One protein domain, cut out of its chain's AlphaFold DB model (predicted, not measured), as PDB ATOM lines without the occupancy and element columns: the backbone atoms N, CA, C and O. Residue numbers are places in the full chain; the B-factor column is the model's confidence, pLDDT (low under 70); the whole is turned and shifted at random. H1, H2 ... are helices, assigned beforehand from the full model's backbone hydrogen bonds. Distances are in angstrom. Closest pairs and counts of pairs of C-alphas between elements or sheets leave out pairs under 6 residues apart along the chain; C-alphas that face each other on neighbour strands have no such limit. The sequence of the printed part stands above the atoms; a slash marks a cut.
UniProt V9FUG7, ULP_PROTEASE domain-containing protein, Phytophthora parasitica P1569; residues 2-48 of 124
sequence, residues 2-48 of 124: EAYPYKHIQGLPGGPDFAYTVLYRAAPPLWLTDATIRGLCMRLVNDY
ATOM      1  N   GLU A   2     105.844 107.250  54.588       55.19
ATOM      2  CA  GLU A   2     106.347 107.631  55.914       55.19
ATOM      3  C   GLU A   2     106.772 106.364  56.659       55.19
ATOM      4  O   GLU A   2     105.997 105.416  56.801       55.19
ATOM      5  N   ALA A   3     108.037 106.308  57.073       63.59
ATOM      6  CA  ALA A   3     108.541 105.209  57.876       63.59
ATOM      7  C   ALA A   3     107.994 105.376  59.297       63.59
ATOM      8  O   ALA A   3     108.485 106.201  60.066       63.59
ATOM      9  N   TYR A   4     106.950 104.617  59.636       64.38
ATOM     10  CA  TYR A   4     106.432 104.577  61.000       64.38
ATOM     11  C   TYR A   4     107.560 104.232  61.983       64.38
ATOM     12  O   TYR A   4     108.371 103.346  61.689       64.38
ATOM     13  N   PRO A   5     107.615 104.883  63.157       69.38
ATOM     14  CA  PRO A   5     108.663 104.616  64.126       69.38
ATOM     15  C   PRO A   5     108.618 103.145  64.544       69.38
ATOM     16  O   PRO A   5     107.602 102.650  65.043       69.38
ATOM     17  N   TYR A   6     109.735 102.444  64.347       76.19
ATOM     18  CA  TYR A   6     109.908 101.071  64.806       76.19
ATOM     19  C   TYR A   6     110.114 101.074  66.323       76.19
ATOM     20  O   TYR A   6     111.231 101.061  66.837       76.19
ATOM     21  N   LYS A   7     109.000 101.167  67.047       85.69
ATOM     22  CA  LYS A   7     108.948 101.120  68.506       85.69
ATOM     23  C   LYS A   7     108.208  99.858  68.932       85.69
ATOM     24  O   LYS A   7     107.169  99.530  68.361       85.69
ATOM     25  N   HIS A   8     108.729  99.170  69.939       87.62
ATOM     26  CA  HIS A   8     108.062  98.015  70.536       87.62
ATOM     27  C   HIS A   8     106.934  98.462  71.470       87.62
ATOM     28  O   HIS A   8     107.037  99.493  72.143       87.62
ATOM     29  N   ILE A   9     105.857  97.684  71.505       85.75
ATOM     30  CA  ILE A   9     104.731  97.891  72.410       85.75
ATOM     31  C   ILE A   9     105.170  97.465  73.816       85.75
ATOM     32  O   ILE A   9     105.619  96.341  74.029       85.75
ATOM     33  N   GLN A  10     105.046  98.369  74.789       87.12
ATOM     34  CA  GLN A  10     105.399  98.070  76.177       87.12
ATOM     35  C   GLN A  10     104.517  96.951  76.753       87.12
ATOM     36  O   GLN A  10     103.308  96.922  76.512       87.12
ATOM     37  N   GLY A  11     105.132  96.058  77.534       84.94
ATOM     38  CA  GLY A  11     104.467  94.910  78.162       84.94
ATOM     39  C   GLY A  11     104.310  93.683  77.256       84.94
ATOM     40  O   GLY A  11     103.810  92.662  77.711       84.94
ATOM     41  N   LEU A  12     104.743  93.754  75.991       86.75
ATOM     42  CA  LEU A  12     104.758  92.612  75.072       86.75
ATOM     43  C   LEU A  12     106.182  92.079  74.859       86.75
ATOM     44  O   LEU A  12     107.149  92.799  75.127       86.75
ATOM     45  N   PRO A  13     106.335  90.825  74.385       86.62
ATOM     46  CA  PRO A  13     107.648  90.282  74.057       86.62
ATOM     47  C   PRO A  13     108.391  91.146  73.031       86.62
ATOM     48  O   PRO A  13     107.785  91.844  72.218       86.62
ATOM     49  N   GLY A  14     109.721  91.072  73.036       83.31
ATOM     50  CA  GLY A  14     110.527  91.669  71.971       83.31
ATOM     51  C   GLY A  14     110.293  90.948  70.640       83.31
ATOM     52  O   GLY A  14     110.183  89.723  70.614       83.31
ATOM     53  N   GLY A  15     110.219  91.693  69.536       83.94
ATOM     54  CA  GLY A  15     110.072  91.117  68.199       83.94
ATOM     55  C   GLY A  15     109.260  91.986  67.232       83.94
ATOM     56  O   GLY A  15     108.535  92.886  67.663       83.94
ATOM     57  N   PRO A  16     109.355  91.701  65.922       82.50
ATOM     58  CA  PRO A  16     108.681  92.484  64.884       82.50
ATOM     59  C   PRO A  16     107.152  92.430  64.992       82.50
ATOM     60  O   PRO A  16     106.490  93.424  64.705       82.50
ATOM     61  N   ASP A  17     106.598  91.315  65.476       82.88
ATOM     62  CA  ASP A  17     105.153  91.119  65.662       82.88
ATOM     63  C   ASP A  17     104.555  92.021  66.754       82.88
ATOM     64  O   ASP A  17     103.346  92.243  66.789       82.88
ATOM     65  N   PHE A  18     105.397  92.556  67.641       87.12
ATOM     66  CA  PHE A  18     104.991  93.374  68.783       87.12
ATOM     67  C   PHE A  18     105.439  94.834  68.640       87.12
ATOM     68  O   PHE A  18     105.496  95.580  69.619       87.12
ATOM     69  N   ALA A  19     105.768  95.257  67.419       86.88
ATOM     70  CA  ALA A  19     106.059  96.645  67.098       86.88
ATOM     71  C   ALA A  19     104.778  97.419  66.743       86.88
ATOM     72  O   ALA A  19     103.850  96.884  66.134       86.88
ATOM     73  N   TYR A  20     104.751  98.722  67.045       83.75
ATOM     74  CA  TYR A  20     103.646  99.618  66.666       83.75
ATOM     75  C   TYR A  20     103.390  99.639  65.151       83.75
ATOM     76  O   TYR A  20     102.274  99.914  64.718       83.75
ATOM     77  N   THR A  21     104.393  99.299  64.339       83.44
ATOM     78  CA  THR A  21     104.266  99.150  62.883       83.44
ATOM     79  C   THR A  21     103.191  98.142  62.474       83.44
ATOM     80  O   THR A  21     102.570  98.327  61.429       83.44
ATOM     81  N   VAL A  22     102.923  97.117  63.290       85.56
ATOM     82  CA  VAL A  22     101.844  96.145  63.054       85.56
ATOM     83  C   VAL A  22     100.470  96.800  63.210       85.56
ATOM     84  O   VAL A  22      99.592  96.573  62.383       85.56
ATOM     85  N   LEU A  23     100.298  97.689  64.195       80.25
ATOM     86  CA  LEU A  23      99.037  98.409  64.418       80.25
ATOM     87  C   LEU A  23      98.725  99.387  63.284       80.25
ATOM     88  O   LEU A  23      97.581  99.481  62.858       80.25
ATOM     89  N   TYR A  24      99.736 100.062  62.734       80.50
ATOM     90  CA  TYR A  24      99.534 100.947  61.580       80.50
ATOM     91  C   TYR A  24      99.118 100.203  60.305       80.50
ATOM     92  O   TYR A  24      98.584 100.813  59.382       80.50
ATOM     93  N   ARG A  25      99.344  98.884  60.240       80.50
ATOM     94  CA  ARG A  25      98.862  98.028  59.146       80.50
ATOM     95  C   ARG A  25      97.431  97.536  59.365       80.50
ATOM     96  O   ARG A  25      96.824  97.053  58.417       80.50
ATOM     97  N   ALA A  26      96.879  97.692  60.569       81.81
ATOM     98  CA  ALA A  26      95.484  97.401  60.881       81.81
ATOM     99  C   ALA A  26      94.570  98.563  60.446       81.81
ATOM    100  O   ALA A  26      93.865  99.163  61.256       81.81
ATOM    101  N   ALA A  27      94.617  98.911  59.160       81.06
ATOM    102  CA  ALA A  27      93.833  99.989  58.569       81.06
ATOM    103  C   ALA A  27      92.884  99.421  57.502       81.06
ATOM    104  O   ALA A  27      93.326  98.619  56.678       81.06
ATOM    105  N   PRO A  28      91.608  99.839  57.454       79.38
ATOM    106  CA  PRO A  28      90.720  99.459  56.360       79.38
ATOM    107  C   PRO A  28      91.316  99.844  54.991       79.38
ATOM    108  O   PRO A  28      91.910 100.919  54.877       79.38
ATOM    109  N   PRO A  29      91.167  99.013  53.941       85.38
ATOM    110  CA  PRO A  29      90.412  97.756  53.874       85.38
ATOM    111  C   PRO A  29      91.265  96.500  54.161       85.38
ATOM    112  O   PRO A  29      90.917  95.405  53.722       85.38
ATOM    113  N   LEU A  30      92.416  96.640  54.826       83.94
ATOM    114  CA  LEU A  30      93.345  95.532  55.040       83.94
ATOM    115  C   LEU A  30      92.833  94.563  56.109       83.94
ATOM    116  O   LEU A  30      92.274  94.957  57.132       83.94
ATOM    117  N   TRP A  31      93.084  93.280  55.869       84.94
ATOM    118  CA  TRP A  31      92.789  92.212  56.811       84.94
ATOM    119  C   TRP A  31      93.779  92.225  57.972       84.94
ATOM    120  O   TRP A  31      94.976  92.467  57.790       84.94
ATOM    121  N   LEU A  32      93.285  91.909  59.171       87.94
ATOM    122  CA  LEU A  32      94.155  91.686  60.319       87.94
ATOM    123  C   LEU A  32      95.017  90.446  60.080       87.94
ATOM    124  O   LEU A  32      94.529  89.386  59.688       87.94
ATOM    125  N   THR A  33      96.311  90.597  60.344       88.81
ATOM    126  CA  THR A  33      97.287  89.511  60.265       88.81
ATOM    127  C   THR A  33      97.347  88.729  61.574       88.81
ATOM    128  O   THR A  33      97.025  89.259  62.642       88.81
ATOM    129  N   ASP A  34      97.889  87.511  61.515       89.75
ATOM    130  CA  ASP A  34      98.241  86.706  62.690       89.75
ATOM    131  C   ASP A  34      99.043  87.510  63.723       89.75
ATOM    132  O   ASP A  34      98.763  87.437  64.916       89.75
ATOM    133  N   ALA A  35     100.015  88.317  63.282       89.62
ATOM    134  CA  ALA A  35     100.821  89.155  64.173       89.62
ATOM    135  C   ALA A  35      99.958  90.163  64.948       89.62
ATOM    136  O   ALA A  35     100.129  90.333  66.154       89.62
ATOM    137  N   THR A  36      98.976  90.778  64.280       90.12
ATOM    138  CA  THR A  36      98.082  91.760  64.908       90.12
ATOM    139  C   THR A  36      97.198  91.107  65.968       90.12
ATOM    140  O   THR A  36      97.107  91.597  67.096       90.12
ATOM    141  N   ILE A  37      96.590  89.964  65.638       92.00
ATOM    142  CA  ILE A  37      95.724  89.225  66.568       92.00
ATOM    143  C   ILE A  37      96.549  88.653  67.727       92.00
ATOM    144  O   ILE A  37      96.133  88.739  68.882       92.00
ATOM    145  N   ARG A  38      97.758  88.143  67.456       93.00
ATOM    146  CA  ARG A  38      98.691  87.657  68.484       93.00
ATOM    147  C   ARG A  38      99.064  88.777  69.445       93.00
ATOM    148  O   ARG A  38      99.021  88.567  70.654       93.00
ATOM    149  N   GLY A  39      99.402  89.957  68.923       91.12
ATOM    150  CA  GLY A  39      99.706  91.141  69.723       91.12
ATOM    151  C   GLY A  39      98.556  91.512  70.660       91.12
ATOM    152  O   GLY A  39      98.780  91.690  71.856       91.12
ATOM    153  N   LEU A  40      97.320  91.530  70.148       91.25
ATOM    154  CA  LEU A  40      96.118  91.768  70.954       91.25
ATOM    155  C   LEU A  40      95.934  90.704  72.047       91.25
ATOM    156  O   LEU A  40      95.757  91.051  73.213       91.25
ATOM    157  N   CYS A  41      96.000  89.415  71.702       94.25
ATOM    158  CA  CYS A  41      95.837  88.335  72.676       94.25
ATOM    159  C   CYS A  41      96.912  88.379  73.768       94.25
ATOM    160  O   CYS A  41      96.585  88.248  74.945       94.25
ATOM    161  N   MET A  42      98.175  88.609  73.404       93.69
ATOM    162  CA  MET A  42      99.264  88.746  74.375       93.69
ATOM    163  C   MET A  42      99.078  89.973  75.266       93.69
ATOM    164  O   MET A  42      99.348  89.900  76.464       93.69
ATOM    165  N   ARG A  43      98.551  91.077  74.722       92.38
ATOM    166  CA  ARG A  43      98.235  92.265  75.516       92.38
ATOM    167  C   ARG A  43      97.135  91.982  76.532       92.38
ATOM    168  O   ARG A  43      97.277  92.354  77.690       92.38
ATOM    169  N   LEU A  44      96.084  91.268  76.130       94.25
ATOM    170  CA  LEU A  44      95.022  90.841  77.041       94.25
ATOM    171  C   LEU A  44      95.537  89.892  78.129       94.25
ATOM    172  O   LEU A  44      95.102  89.995  79.267       94.25
ATOM    173  N   VAL A  45      96.466  88.988  77.810       95.38
ATOM    174  CA  VAL A  45      97.105  88.121  78.817       95.38
ATOM    175  C   VAL A  45      97.929  88.940  79.815       95.38
ATOM    176  O   VAL A  45      97.881  88.663  81.010       95.38
ATOM    177  N   ASN A  46      98.654  89.956  79.342       93.62
ATOM    178  CA  ASN A  46      99.426  90.849  80.204       93.62
ATOM    179  C   ASN A  46      98.527  91.691  81.125       93.62
ATOM    180  O   ASN A  46      98.794  91.802  82.317       93.62
ATOM    181  N   ASP A  47      97.459  92.270  80.577       95.38
ATOM    182  CA  ASP A  47      96.568  93.170  81.318       95.38
ATOM    183  C   ASP A  47      95.613  92.399  82.250       95.38
ATOM    184  O   ASP A  47      95.201  92.915  83.288       95.38
ATOM    185  N   TYR A  48      95.291  91.146  81.909       96.31
ATOM    186  CA  TYR A  48      94.411  90.270  82.679       96.31
ATOM    187  C   TYR A  48      95.109  88.931  82.967       96.31
ATOM    188  O   TYR A  48      94.977  87.989  82.181       96.31
TER     189      TYR A  48
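AT A GLANCE: This is residues 2 to 48 of the 124 residues of the protein "ULP_PROTEASE domain-containing protein" of Phytophthora parasitica P1569 (UniProt V9FUG7). One longer helix, H2, has a looped stretch without named elements, residues 2 to 19, and the short helix H1 along one side of it. At one end of H2, the link of residues 25 to 33 folds the chain back from H1 into H2. The printed part has 47 residues with two named helices, H1 then H2, and no named strand; the class is all helix, though under half of the residues are in named elements. It is compact, with a radius of gyration of the C-alphas of 10.7 A and spans of 31 by 21 by 13 A.

HOW THE PARTS SIT: H2, residues 34 to 47, and H1, residues 20 to 24, only just touch, with 3 pairs of C-alphas within 8 A. H2 touches H1 with residues 35 to 36 alone. The closest C-alphas, those of Val 22 and Thr 36, are 6.1 A apart. In H1 and H2 every O i to N i+4 pair is within hydrogen-bond range.

IN THESE COORDINATES: H2 measures 19.8 A, from C-alpha 34 at (98.241, 86.706, 62.690) to C-alpha 47 at (96.568, 93.170, 81.318). H1 measures 6.7 A and begins with C-alpha 20 at (103.646, 99.618, 66.666).

THE WHOLE: The C-alphas of Glu 2 and Tyr 48, the two farthest apart, are 34.1 A apart. The printed part has no cut, and the link from H1 to H2 is short. Residues 2 to 5 have pLDDT under 70.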